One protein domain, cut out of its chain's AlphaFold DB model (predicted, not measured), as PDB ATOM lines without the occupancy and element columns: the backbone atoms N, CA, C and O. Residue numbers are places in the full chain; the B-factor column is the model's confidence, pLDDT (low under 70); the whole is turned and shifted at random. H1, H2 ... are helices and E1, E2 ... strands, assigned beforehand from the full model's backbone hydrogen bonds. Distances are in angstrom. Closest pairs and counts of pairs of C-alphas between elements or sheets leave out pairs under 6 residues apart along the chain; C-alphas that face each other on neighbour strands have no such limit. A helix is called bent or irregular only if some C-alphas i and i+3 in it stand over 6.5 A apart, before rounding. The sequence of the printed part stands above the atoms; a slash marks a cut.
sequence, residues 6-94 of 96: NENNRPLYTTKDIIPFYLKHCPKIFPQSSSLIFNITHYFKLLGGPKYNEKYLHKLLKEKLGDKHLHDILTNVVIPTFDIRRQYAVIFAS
ATOM      1  N   ASN A   6     -95.134  12.459 -20.889       95.38
ATOM      2  CA  ASN A   6     -94.099  11.635 -20.271       95.38
ATOM      3  C   ASN A   6     -94.021  11.923 -18.757       95.38
ATOM      4  O   ASN A   6     -94.821  12.688 -18.226       95.38
ATOM      5  N   GLU A   7     -93.038  11.341 -18.069       94.12
ATOM      6  CA  GLU A   7     -92.836  11.502 -16.616       94.12
ATOM      7  C   GLU A   7     -92.621  12.962 -16.177       94.12
ATOM      8  O   GLU A   7     -92.940  13.325 -15.053       94.12
ATOM      9  N   ASN A   8     -92.152  13.822 -17.087       96.12
ATOM     10  CA  ASN A   8     -91.910  15.245 -16.840       96.12
ATOM     11  C   ASN A   8     -93.067  16.140 -17.325       96.12
ATOM     12  O   ASN A   8     -92.871  17.340 -17.533       96.12
ATOM     13  N   ASN A   9     -94.249  15.567 -17.576       95.19
ATOM     14  CA  ASN A   9     -95.421  16.263 -18.115       95.19
ATOM     15  C   ASN A   9     -95.141  17.013 -19.439       95.19
ATOM     16  O   ASN A   9     -95.637  18.113 -19.693       95.19
ATOM     17  N   ARG A  10     -94.296  16.429 -20.297       96.56
ATOM     18  CA  ARG A  10     -93.999  16.912 -21.655       96.56
ATOM     19  C   ARG A  10     -94.494  15.912 -22.700       96.56
ATOM     20  O   ARG A  10     -94.664  14.744 -22.361       96.56
ATOM     21  N   PRO A  11     -94.706  16.326 -23.964       97.00
ATOM     22  CA  PRO A  11     -95.051  15.404 -25.040       97.00
ATOM     23  C   PRO A  11     -94.125  14.188 -25.078       97.00
ATOM     24  O   PRO A  11     -92.905  14.330 -25.146       97.00
ATOM     25  N   LEU A  12     -94.711  12.992 -25.047       96.56
ATOM     26  CA  LEU A  12     -93.986  11.723 -25.106       96.56
ATOM     27  C   LEU A  12     -93.197  11.571 -26.414       96.56
ATOM     28  O   LEU A  12     -92.141  10.948 -26.431       96.56
ATOM     29  N   TYR A  13     -93.722  12.141 -27.496       96.06
ATOM     30  CA  TYR A  13     -93.080  12.192 -28.803       96.06
ATOM     31  C   TYR A  13     -93.077  13.626 -29.317       96.06
ATOM     32  O   TYR A  13     -94.082  14.332 -29.199       96.06
ATOM     33  N   THR A  14     -91.979  14.028 -29.950       96.06
ATOM     34  CA  THR A  14     -91.942  15.249 -30.755       96.06
ATOM     35  C   THR A  14     -92.376  14.949 -32.188       96.06
ATOM     36  O   THR A  14     -92.367  13.803 -32.641       96.06
ATOM     37  N   THR A  15     -92.702  15.989 -32.955       94.75
ATOM     38  CA  THR A  15     -93.028  15.851 -34.383       94.75
ATOM     39  C   THR A  15     -91.903  15.177 -35.176       94.75
ATOM     40  O   THR A  15     -92.175  14.399 -36.089       94.75
ATOM     41  N   LYS A  16     -90.637  15.419 -34.803       96.81
ATOM     42  CA  LYS A  16     -89.466  14.834 -35.475       96.81
ATOM     43  C   LYS A  16     -89.364  13.321 -35.262       96.81
ATOM     44  O   LYS A  16     -88.837  12.630 -36.126       96.81
ATOM     45  N   ASP A  17     -89.920  12.803 -34.168       96.25
ATOM     46  CA  ASP A  17     -89.843  11.382 -33.809       96.25
ATOM     47  C   ASP A  17     -90.879  10.519 -34.544       96.25
ATOM     48  O   ASP A  17     -90.749   9.294 -34.600       96.25
ATOM     49  N   ILE A  18     -91.901  11.140 -35.141       96.31
ATOM     50  CA  ILE A  18     -93.008  10.430 -35.794       96.31
ATOM     51  C   ILE A  18     -92.548   9.696 -37.058       96.31
ATOM     52  O   ILE A  18     -92.927   8.544 -37.272       96.31
ATOM     53  N   ILE A  19     -91.703  10.324 -37.879       96.69
ATOM     54  CA  ILE A  19     -91.189   9.689 -39.101       96.69
ATOM     55  C   ILE A  19     -90.319   8.465 -38.749       96.69
ATOM     56  O   ILE A  19     -90.633   7.372 -39.228       96.69
ATOM     57  N   PRO A  20     -89.297   8.569 -37.869       98.00
ATOM     58  CA  PRO A  20     -88.537   7.407 -37.408       98.00
ATOM     59  C   PRO A  20     -89.409   6.313 -36.783       98.00
ATOM     60  O   PRO A  20     -89.167   5.127 -37.020       98.00
ATOM     61  N   PHE A  21     -90.440   6.688 -36.017       97.44
ATOM     62  CA  PHE A  21     -91.384   5.733 -35.443       97.44
ATOM     63  C   PHE A  21     -92.080   4.909 -36.532       97.44
ATOM     64  O   PHE A  21     -92.068   3.676 -36.471       97.44
ATOM     65  N   TYR A  22     -92.632   5.563 -37.556       96.44
ATOM     66  CA  TYR A  22     -93.287   4.860 -38.655       96.44
ATOM     67  C   TYR A  22     -92.311   3.992 -39.445       96.44
ATOM     68  O   TYR A  22     -92.603   2.819 -39.665       96.44
ATOM     69  N   LEU A  23     -91.130   4.504 -39.802       97.00
ATOM     70  CA  LEU A  23     -90.123   3.717 -40.527       97.00
ATOM     71  C   LEU A  23     -89.736   2.437 -39.770       97.00
ATOM     72  O   LEU A  23     -89.588   1.374 -40.371       97.00
ATOM     73  N   LYS A  24     -89.638   2.515 -38.441       97.00
ATOM     74  CA  LYS A  24     -89.298   1.374 -37.584       97.00
ATOM     75  C   LYS A  24     -90.444   0.374 -37.409       97.00
ATOM     76  O   LYS A  24     -90.198  -0.833 -37.351       97.00
ATOM     77  N   HIS A  25     -91.677   0.855 -37.248       96.81
ATOM     78  CA  HIS A  25     -92.799   0.021 -36.809       96.81
ATOM     79  C   HIS A  25     -93.762  -0.378 -37.935       96.81
ATOM     80  O   HIS A  25     -94.328  -1.469 -37.862       96.81
ATOM     81  N   CYS A  26     -93.905   0.415 -39.003       94.69
ATOM     82  CA  CYS A  26     -94.796   0.099 -40.128       94.69
ATOM     83  C   CYS A  26     -94.517  -1.261 -40.775       94.69
ATOM     84  O   CYS A  26     -95.485  -1.982 -40.980       94.69
ATOM     85  N   PRO A  27     -93.266  -1.692 -41.029       93.94
ATOM     86  CA  PRO A  27     -93.017  -3.019 -41.601       93.94
ATOM     87  C   PRO A  27     -93.466  -4.182 -40.704       93.94
ATOM     88  O   PRO A  27     -93.596  -5.305 -41.170       93.94
ATOM     89  N   LYS A  28     -93.688  -3.936 -39.407       94.00
ATOM     90  CA  LYS A  28     -94.166  -4.940 -38.443       94.00
ATOM     91  C   LYS A  28     -95.675  -4.851 -38.214       94.00
ATOM     92  O   LYS A  28     -96.310  -5.872 -37.985       94.00
ATOM     93  N   ILE A  29     -96.240  -3.642 -38.282       94.44
ATOM     94  CA  ILE A  29     -97.693  -3.409 -38.248       94.44
ATOM     95  C   ILE A  29     -98.329  -3.906 -39.556       94.44
ATOM     96  O   ILE A  29     -99.368  -4.558 -39.547       94.44
ATOM     97  N   PHE A  30     -97.666  -3.633 -40.677       92.12
ATOM     98  CA  PHE A  30     -98.093  -3.946 -42.034       92.12
ATOM     99  C   PHE A  30     -96.982  -4.725 -42.752       92.12
ATOM    100  O   PHE A  30     -96.305  -4.172 -43.625       92.12
ATOM    101  N   PRO A  31     -96.750  -5.997 -42.378       88.44
ATOM    102  CA  PRO A  31     -95.718  -6.809 -43.008       88.44
ATOM    103  C   PRO A  31     -95.960  -6.914 -44.512       88.44
ATOM    104  O   PRO A  31     -97.007  -7.380 -44.967       88.44
ATOM    105  N   GLN A  32     -94.977  -6.453 -45.285       74.56
ATOM    106  CA  GLN A  32     -94.961  -6.622 -46.732       74.56
ATOM    107  C   GLN A  32     -94.339  -7.978 -47.053       74.56
ATOM    108  O   GLN A  32     -93.256  -8.307 -46.572       74.56
ATOM    109  N   SER A  33     -95.030  -8.788 -47.851       66.12
ATOM    110  CA  SER A  33     -94.486 -10.063 -48.306       66.12
ATOM    111  C   SER A  33     -93.338  -9.807 -49.283       66.12
ATOM    112  O   SER A  33     -93.565  -9.283 -50.373       66.12
ATOM    113  N   SER A  34     -92.126 -10.213 -48.913       62.25
ATOM    114  CA  SER A  34     -91.006 -10.353 -49.843       62.25
ATOM    115  C   SER A  34     -91.321 -11.501 -50.816       62.25
ATOM    116  O   SER A  34     -91.359 -12.657 -50.413       62.25
ATOM    117  N   SER A  35     -91.696 -11.153 -52.047       60.19
ATOM    118  CA  SER A  35     -91.790 -11.971 -53.272       60.19
ATOM    119  C   SER A  35     -91.724 -13.519 -53.161       60.19
ATOM    120  O   SER A  35     -90.641 -14.071 -53.014       60.19
ATOM    121  N   LEU A  36     -92.889 -14.193 -53.281       47.03
ATOM    122  CA  LEU A  36     -93.198 -15.401 -54.106       47.03
ATOM    123  C   LEU A  36     -94.616 -15.954 -53.794       47.03
ATOM    124  O   LEU A  36     -95.240 -16.612 -54.619       47.03
ATOM    125  N   ILE A  37     -95.168 -15.643 -52.614       51.25
ATOM    126  CA  ILE A  37     -96.446 -16.188 -52.086       51.25
ATOM    127  C   ILE A  37     -97.670 -15.313 -52.467       51.25
ATOM    128  O   ILE A  37     -98.788 -15.488 -51.971       51.25
ATOM    129  N   PHE A  38     -97.486 -14.330 -53.355       51.00
ATOM    130  CA  PHE A  38     -98.531 -13.358 -53.705       51.00
ATOM    131  C   PHE A  38     -99.722 -14.007 -54.433       51.00
ATOM    132  O   PHE A  38    -100.867 -13.619 -54.206       51.00
ATOM    133  N   ASN A  39     -99.473 -15.051 -55.228       48.66
ATOM    134  CA  ASN A  39    -100.501 -15.646 -56.087       48.66
ATOM    135  C   ASN A  39    -101.517 -16.519 -55.326       48.66
ATOM    136  O   ASN A  39    -102.679 -16.567 -55.713       48.66
ATOM    137  N   ILE A  40    -101.132 -17.154 -54.210       51.31
ATOM    138  CA  ILE A  40    -102.035 -18.041 -53.445       51.31
ATOM    139  C   ILE A  40    -102.823 -17.265 -52.378       51.31
ATOM    140  O   ILE A  40    -103.981 -17.569 -52.103       51.31
ATOM    141  N   THR A  41    -102.245 -16.208 -51.799       52.34
ATOM    142  CA  THR A  41    -102.884 -15.460 -50.699       52.34
ATOM    143  C   THR A  41    -103.925 -14.434 -51.152       52.34
ATOM    144  O   THR A  41    -104.694 -13.952 -50.320       52.34
ATOM    145  N   HIS A  42    -103.980 -14.078 -52.441       50.94
ATOM    146  CA  HIS A  42    -104.974 -13.122 -52.941       50.94
ATOM    147  C   HIS A  42    -106.404 -13.687 -52.882       50.94
ATOM    148  O   HIS A  42    -107.321 -12.971 -52.491       50.94
ATOM    149  N   TYR A  43    -106.581 -14.983 -53.158       52.03
ATOM    150  CA  TYR A  43    -107.902 -15.619 -53.203       52.03
ATOM    151  C   TYR A  43    -108.503 -15.914 -51.817       52.03
ATOM    152  O   TYR A  43    -109.715 -15.837 -51.647       52.03
ATOM    153  N   PHE A  44    -107.681 -16.156 -50.789       52.16
ATOM    154  CA  PHE A  44    -108.173 -16.414 -49.425       52.16
ATOM    155  C   PHE A  44    -108.479 -15.146 -48.608       52.16
ATOM    156  O   PHE A  44    -109.098 -15.230 -47.546       52.16
ATOM    157  N   LYS A  45    -108.099 -13.954 -49.090       52.56
ATOM    158  CA  LYS A  45    -108.336 -12.682 -48.377       52.56
ATOM    159  C   LYS A  45    -109.809 -12.288 -48.271       52.56
ATOM    160  O   LYS A  45    -110.141 -11.496 -47.398       52.56
ATOM    161  N   LEU A  46    -110.684 -12.834 -49.114       52.69
ATOM    162  CA  LEU A  46    -112.114 -12.512 -49.090       52.69
ATOM    163  C   LEU A  46    -112.900 -13.271 -48.007       52.69
ATOM    164  O   LEU A  46    -114.008 -12.863 -47.684       52.69
ATOM    165  N   LEU A  47    -112.336 -14.333 -47.416       61.62
ATOM    166  CA  LEU A  47    -113.060 -15.223 -46.494       61.62
ATOM    167  C   LEU A  47    -112.466 -15.281 -45.068       61.62
ATOM    168  O   LEU A  47    -113.042 -15.927 -44.201       61.62
ATOM    169  N   GLY A  48    -111.325 -14.626 -44.805       68.19
ATOM    170  CA  GLY A  48    -110.460 -14.933 -43.649       68.19
ATOM    171  C   GLY A  48    -110.286 -13.862 -42.562       68.19
ATOM    172  O   GLY A  48    -109.383 -13.997 -41.740       68.19
ATOM    173  N   GLY A  49    -111.095 -12.797 -42.536       78.62
ATOM    174  CA  GLY A  49    -110.954 -11.714 -41.551       78.62
ATOM    175  C   GLY A  49    -109.979 -10.600 -41.976       78.62
ATOM    176  O   GLY A  49    -109.750 -10.403 -43.171       78.62
ATOM    177  N   PRO A  50    -109.445  -9.797 -41.035       85.50
ATOM    178  CA  PRO A  50    -108.659  -8.612 -41.368       85.50
ATOM    179  C   PRO A  50    -107.329  -8.965 -42.049       85.50
ATOM    180  O   PRO A  50    -106.647  -9.920 -41.686       85.50
ATOM    181  N   LYS A  51    -106.911  -8.130 -43.010       84.38
ATOM    182  CA  LYS A  51    -105.664  -8.306 -43.781       84.38
ATOM    183  C   LYS A  51    -104.403  -8.380 -42.907       84.38
ATOM    184  O   LYS A  51    -103.422  -8.999 -43.318       84.38
ATOM    185  N   TYR A  52    -104.409  -7.725 -41.749       85.94
ATOM    186  CA  TYR A  52    -103.276  -7.660 -40.829       85.94
ATOM    187  C   TYR A  52    -103.726  -8.024 -39.417       85.94
ATOM    188  O   TYR A  52    -104.810  -7.632 -38.992       85.94
ATOM    189  N   ASN A  53    -102.868  -8.742 -38.694       88.00
ATOM    190  CA  ASN A  53    -103.099  -9.106 -37.302       88.00
ATOM    191  C   ASN A  53    -102.845  -7.902 -36.375       88.00
ATOM    192  O   ASN A  53    -101.815  -7.231 -36.466       88.00
ATOM    193  N   GLU A  54    -103.759  -7.665 -35.446       90.62
ATOM    194  CA  GLU A  54    -103.758  -6.554 -34.499       90.62
ATOM    195  C   GLU A  54    -102.719  -6.677 -33.370       90.62
ATOM    196  O   GLU A  54    -102.339  -5.668 -32.773       90.62
ATOM    197  N   LYS A  55    -102.221  -7.887 -33.078       95.38
ATOM    198  CA  LYS A  55    -101.387  -8.189 -31.899       95.38
ATOM    199  C   LYS A  55    -100.160  -7.289 -31.775       95.38
ATOM    200  O   LYS A  55     -99.869  -6.806 -30.680       95.38
ATOM    201  N   TYR A  56     -99.433  -7.058 -32.872       96.44
ATOM    202  CA  TYR A  56     -98.221  -6.235 -32.829       96.44
ATOM    203  C   TYR A  56     -98.550  -4.769 -32.540       96.44
ATOM    204  O   TYR A  56     -97.922  -4.167 -31.669       96.44
ATOM    205  N   LEU A  57     -99.551  -4.215 -33.230       96.75
ATOM    206  CA  LEU A  57     -99.988  -2.838 -33.023       96.75
ATOM    207  C   LEU A  57    -100.495  -2.637 -31.592       96.75
ATOM    208  O   LEU A  57    -100.074  -1.697 -30.924       96.75
ATOM    209  N   HIS A  58    -101.334  -3.547 -31.098       96.75
ATOM    210  CA  HIS A  58    -101.869  -3.476 -29.741       96.75
ATOM    211  C   HIS A  58    -100.755  -3.524 -28.685       96.75
ATOM    212  O   HIS A  58    -100.700  -2.670 -27.800       96.75
ATOM    213  N   LYS A  59     -99.812  -4.470 -28.817       97.94
ATOM    214  CA  LYS A  59     -98.645  -4.560 -27.928       97.94
ATOM    215  C   LYS A  59     -97.798  -3.287 -27.974       97.94
ATOM    216  O   LYS A  59     -97.409  -2.786 -26.924       97.94
ATOM    217  N   LEU A  60     -97.522  -2.767 -29.170       97.75
ATOM    218  CA  LEU A  60     -96.720  -1.559 -29.351       97.75
ATOM    219  C   LEU A  60     -97.376  -0.342 -28.691       97.75
ATOM    220  O   LEU A  60     -96.698   0.416 -28.005       97.75
ATOM    221  N   LEU A  61     -98.686  -0.159 -28.876       96.69
ATOM    222  CA  LEU A  61     -99.418   0.943 -28.253       96.69
ATOM    223  C   LEU A  61     -99.404   0.831 -26.728       96.69
ATOM    224  O   LEU A  61     -99.142   1.835 -26.070       96.69
ATOM    225  N   LYS A  62     -99.591  -0.373 -26.173       96.62
ATOM    226  CA  LYS A  62     -99.494  -0.607 -24.725       96.62
ATOM    227  C   LYS A  62     -98.093  -0.304 -24.185       96.62
ATOM    228  O   LYS A  62     -97.967   0.359 -23.166       96.62
ATOM    229  N   GLU A  63     -97.044  -0.725 -24.892       96.62
ATOM    230  CA  GLU A  63     -95.653  -0.435 -24.519       96.62
ATOM    231  C   GLU A  63     -95.346   1.070 -24.552       96.62
ATOM    232  O   GLU A  63     -94.647   1.572 -23.677       96.62
ATOM    233  N   LYS A  64     -95.842   1.804 -25.559       96.19
ATOM    234  CA  LYS A  64     -95.524   3.234 -25.710       96.19
ATOM    235  C   LYS A  64     -96.388   4.140 -24.850       96.19
ATOM    236  O   LYS A  64     -95.878   5.111 -24.304       96.19
ATOM    237  N   LEU A  65     -97.684   3.870 -24.749       95.62
ATOM    238  CA  LEU A  65     -98.615   4.753 -24.045       95.62
ATOM    239  C   LEU A  65     -98.756   4.376 -22.563       95.62
ATOM    240  O   LEU A  65     -98.989   5.266 -21.742       95.62
ATOM    241  N   GLY A  66     -98.517   3.112 -22.202       94.50
ATOM    242  CA  GLY A  66     -98.745   2.602 -20.851       94.50
ATOM    243  C   GLY A  66    -100.228   2.662 -20.479       94.50
ATOM    244  O   GLY A  66    -101.088   2.527 -21.347       94.50
ATOM    245  N   ASP A  67    -100.508   2.932 -19.205       95.06
ATOM    246  CA  ASP A  67    -101.866   2.988 -18.643       95.06
ATOM    247  C   ASP A  67    -102.453   4.415 -18.628       95.06
ATOM    248  O   ASP A  67    -103.221   4.778 -17.746       95.06
ATOM    249  N   LYS A  68    -102.059   5.259 -19.591       94.81
ATOM    250  CA  LYS A  68    -102.536   6.648 -19.681       94.81
ATOM    251  C   LYS A  68    -103.942   6.715 -20.263       94.81
ATOM    252  O   LYS A  68    -104.246   6.050 -21.259       94.81
ATOM    253  N   HIS A  69    -104.762   7.589 -19.702       94.00
ATOM    254  CA  HIS A  69    -106.144   7.822 -20.090       94.00
ATOM    255  C   HIS A  69    -106.325   9.185 -20.773       94.00
ATOM    256  O   HIS A  69    -105.424  10.020 -20.823       94.00
ATOM    257  N   LEU A  70    -107.515   9.425 -21.334       93.75
ATOM    258  CA  LEU A  70    -107.828  10.681 -22.030       93.75
ATOM    259  C   LEU A  70    -107.778  11.909 -21.121       93.75
ATOM    260  O   LEU A  70    -107.517  12.993 -21.620       93.75
ATOM    261  N   HIS A  71    -108.019  11.754 -19.819       92.44
ATOM    262  CA  HIS A  71    -107.930  12.863 -18.869       92.44
ATOM    263  C   HIS A  71    -106.483  13.240 -18.518       92.44
ATOM    264  O   HIS A  71    -106.265  14.313 -17.970       92.44
ATOM    265  N   ASP A  72    -105.498  12.402 -18.864       93.44
ATOM    266  CA  ASP A  72    -104.078  12.666 -18.596       93.44
ATOM    267  C   ASP A  72    -103.402  13.490 -19.703       93.44
ATOM    268  O   ASP A  72    -102.230  13.845 -19.598       93.44
ATOM    269  N   ILE A  73    -104.072  13.728 -20.832       95.31
ATOM    270  CA  ILE A  73    -103.420  14.297 -22.014       95.31
ATOM    271  C   ILE A  73    -103.162  15.804 -21.874       95.31
ATOM    272  O   ILE A  73    -103.912  16.539 -21.243       95.31
ATOM    273  N   LEU A  74    -102.116  16.283 -22.546       96.12
ATOM    274  CA  LEU A  74    -101.607  17.655 -22.412       96.12
ATOM    275  C   LEU A  74    -102.463  18.731 -23.090       96.12
ATOM    276  O   LEU A  74    -102.292  19.917 -22.828       96.12
ATOM    277  N   THR A  75    -103.303  18.342 -24.044       94.81
ATOM    278  CA  THR A  75    -104.147  19.258 -24.815       94.81
ATOM    279  C   THR A  75    -105.348  18.514 -25.365       94.81
ATOM    280  O   THR A  75    -105.308  17.290 -25.503       94.81
ATOM    281  N   ASN A  76    -106.393  19.256 -25.716       95.75
ATOM    282  CA  ASN A  76    -107.648  18.701 -26.190       95.75
ATOM    283  C   ASN A  76    -107.458  17.827 -27.432       95.75
ATOM    284  O   ASN A  76    -106.858  18.250 -28.423       95.75
ATOM    285  N   VAL A  77    -108.011  16.613 -27.392       95.69
ATOM    286  CA  VAL A  77    -108.061  15.706 -28.545       95.69
ATOM    287  C   VAL A  77    -109.485  15.283 -28.847       95.69
ATOM    288  O   VAL A  77    -110.333  15.193 -27.960       95.69
ATOM    289  N   VAL A  78    -109.707  14.970 -30.119       96.00
ATOM    290  CA  VAL A  78    -110.918  14.336 -30.628       96.00
ATOM    291  C   VAL A  78    -110.474  13.107 -31.414       96.00
ATOM    292  O   VAL A  78    -109.765  13.229 -32.413       96.00
ATOM    293  N   ILE A  79    -110.849  11.920 -30.941       96.50
ATOM    294  CA  ILE A  79    -110.506  10.637 -31.561       96.50
ATOM    295  C   ILE A  79    -111.814   9.950 -31.974       96.50
ATOM    296  O   ILE A  79    -112.497   9.363 -31.128       96.50
ATOM    297  N   PRO A  80    -112.205  10.039 -33.256       97.50
ATOM    298  CA  PRO A  80    -113.416   9.399 -33.744       97.50
ATOM    299  C   PRO A  80    -113.224   7.884 -33.877       97.50
ATOM    300  O   PRO A  80    -112.172   7.403 -34.301       97.50
ATOM    301  N   THR A  81    -114.267   7.129 -33.553       97.56
ATOM    302  CA  THR A  81    -114.374   5.692 -33.807       97.56
ATOM    303  C   THR A  81    -115.828   5.317 -34.115       97.56
ATOM    304  O   THR A  81    -116.731   6.155 -34.075       97.56
ATOM    305  N   PHE A  82    -116.072   4.051 -34.432       97.75
ATOM    306  CA  PHE A  82    -117.406   3.525 -34.693       97.75
ATOM    307  C   PHE A  82    -117.652   2.263 -33.868       97.75
ATOM    308  O   PHE A  82    -116.861   1.318 -33.920       97.75
ATOM    309  N   ASP A  83    -118.751   2.235 -33.117       98.00
ATOM    310  CA  ASP A  83    -119.153   1.050 -32.362       98.00
ATOM    311  C   ASP A  83    -120.044   0.165 -33.238       98.00
ATOM    312  O   ASP A  83    -121.239   0.409 -33.404       98.00
ATOM    313  N   ILE A  84    -119.460  -0.904 -33.782       96.88
ATOM    314  CA  ILE A  84    -120.172  -1.867 -34.634       96.88
ATOM    315  C   ILE A  84    -121.279  -2.636 -33.902       96.88
ATOM    316  O   ILE A  84    -122.150  -3.202 -34.555       96.88
ATOM    317  N   ARG A  85    -121.279  -2.701 -32.566       97.25
ATOM    318  CA  ARG A  85    -122.356  -3.379 -31.825       97.25
ATOM    319  C   ARG A  85    -123.561  -2.470 -31.688       97.25
ATOM    320  O   ARG A  85    -124.690  -2.933 -31.798       97.25
ATOM    321  N   ARG A  86    -123.311  -1.186 -31.441       96.94
ATOM    322  CA  ARG A  86    -124.368  -0.193 -31.229       96.94
ATOM    323  C   ARG A  86    -124.785   0.552 -32.499       96.94
ATOM    324  O   ARG A  86    -125.800   1.234 -32.476       96.94
ATOM    325  N   GLN A  87    -124.034   0.394 -33.591       97.12
ATOM    326  CA  GLN A  87    -124.308   0.975 -34.911       97.12
ATOM    327  C   GLN A  87    -124.316   2.515 -34.927       97.12
ATOM    328  O   GLN A  87    -125.051   3.132 -35.694       97.12
ATOM    329  N   TYR A  88    -123.475   3.153 -34.107       97.19
ATOM    330  CA  TYR A  88    -123.299   4.605 -34.126       97.19
ATOM    331  C   TYR A  88    -121.836   5.020 -33.910       97.19
ATOM    332  O   TYR A  88    -121.011   4.264 -33.384       97.19
ATOM    333  N   ALA A  89    -121.510   6.243 -34.333       97.62
ATOM    334  CA  ALA A  89    -120.188   6.830 -34.151       97.62
ATOM    335  C   ALA A  89    -119.942   7.190 -32.678       97.62
ATOM    336  O   ALA A  89    -120.755   7.868 -32.052       97.62
ATOM    337  N   VAL A  90    -118.801   6.773 -32.135       97.12
ATOM    338  CA  VAL A  90    -118.363   7.135 -30.782       97.12
ATOM    339  C   VAL A  90    -117.183   8.084 -30.912       97.12
ATOM    340  O   VAL A  90    -116.235   7.813 -31.645       97.12
ATOM    341  N   ILE A  91    -117.227   9.199 -30.194       95.94
ATOM    342  CA  ILE A  91    -116.137  10.170 -30.174       95.94
ATOM    343  C   ILE A  91    -115.504  10.141 -28.792       95.94
ATOM    344  O   ILE A  91    -116.157  10.431 -27.792       95.94
ATOM    345  N   PHE A  92    -114.216   9.815 -28.743       95.56
ATOM    346  CA  PHE A  92    -113.407  10.008 -27.552       95.56
ATOM    347  C   PHE A  92    -112.861  11.434 -27.564       95.56
ATOM    348  O   PHE A  92    -111.967  11.755 -28.349       95.56
ATOM    349  N   ALA A  93    -113.422  12.289 -26.717       93.94
ATOM    350  CA  ALA A  93    -112.982  13.665 -26.536       93.94
ATOM    351  C   ALA A  93    -112.458  13.873 -25.112       93.94
ATOM    352  O   ALA A  93    -112.903  13.204 -24.181       93.94
ATOM    353  N   SER A  94    -111.514  14.795 -24.953       91.62
ATOM    354  CA  SER A  94    -110.976  15.202 -23.645       91.62
ATOM    355  C   SER A  94    -111.413  16.611 -23.225       91.62
ATOM    356  O   SER A  94    -110.860  17.157 -22.276       91.62
TER     357      SER A  94
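This is residues 6 to 94 of the 96 residues of the protein "PNPLA domain-containing protein" of Prunus persica (UniProt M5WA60). This is an open, loosely built model: two helices, H1 and H3, run opposite ways and meet only where their ends come together, while a strand hairpin of E1 and E2 lies off to one side. Between H1 and H3 the chain swings out in a wide loop with the short helix H2 in it, and residues 32 to 50 stick out at one end of the longest axis. The printed part has 89 residues, with three named helices and two named strands in the order H1, H2, H3, E1, E2; the sheet, E1 - E2, is antiparallel, and the class is mixed, helices and strands. The whole is loose, with a radius of gyration of the C-alphas of 17.5 A, and flat, spanning 50 by 37 by 19 A.

Go from the first residue to H1, residues 15 to 29, and on to H3, residues 55 to 65: the two only just touch, with 3 pairs of C-alphas within 8 A, and only at their ends. H1 takes part with residues 28 to 29 alone; the closest C-alphas, those of Ile 29 and Leu 57, are 5.7 A apart. Their lines stand at a shallow tilt of 25 degrees, opposite ways. Between them in the chain find H2, residues 38 to 44, which touches no helix and is apart from both H1 and H3. Further on, E1, residues 78 to 83, and E2, residues 88 to 93, form a hairpin, antiparallel at 152 degrees; look for N 79 and O 92 at 2.8 A and N 90 and O 81 at 2.9 A, both within hydrogen-bond range. H1 and H2 are apart from both strands, and H3 is apart from E2. In H3 every O i to N i+4 pair is within hydrogen-bond range; in H1 it is 7 of 11, and in H2 0 of 3, with 0 of 4 O i to N i+3 pairs.

Find C-alpha 15 at (-93.028, 15.851, -34.383); from there H1 runs 20.2 A to C-alpha 29. It is irregular: C-alphas 24 and 27 are 7.0 A apart. H2 covers 11.0 A and is neither bent nor irregular, but only just: C-alphas 40 and 43 are 6.4 A apart. H3 begins at C-alpha 55, (-101.387, -8.189, -31.899), and runs 15.4 A. E1 and E2 are each 15.7 A long, and E2 ends at C-alpha 93, (-112.982, 13.665, -26.536).

The two C-alphas farthest apart, those of Asn 8 and Asn 39, are 50.7 A from each other. The printed part has no cut. The link from H3 to E1, residues 66 to 77, is long; that from E1 to E2 is tight. Look at residues 33 to 48 for pLDDT under 70; the mean of the printed part is 87.5.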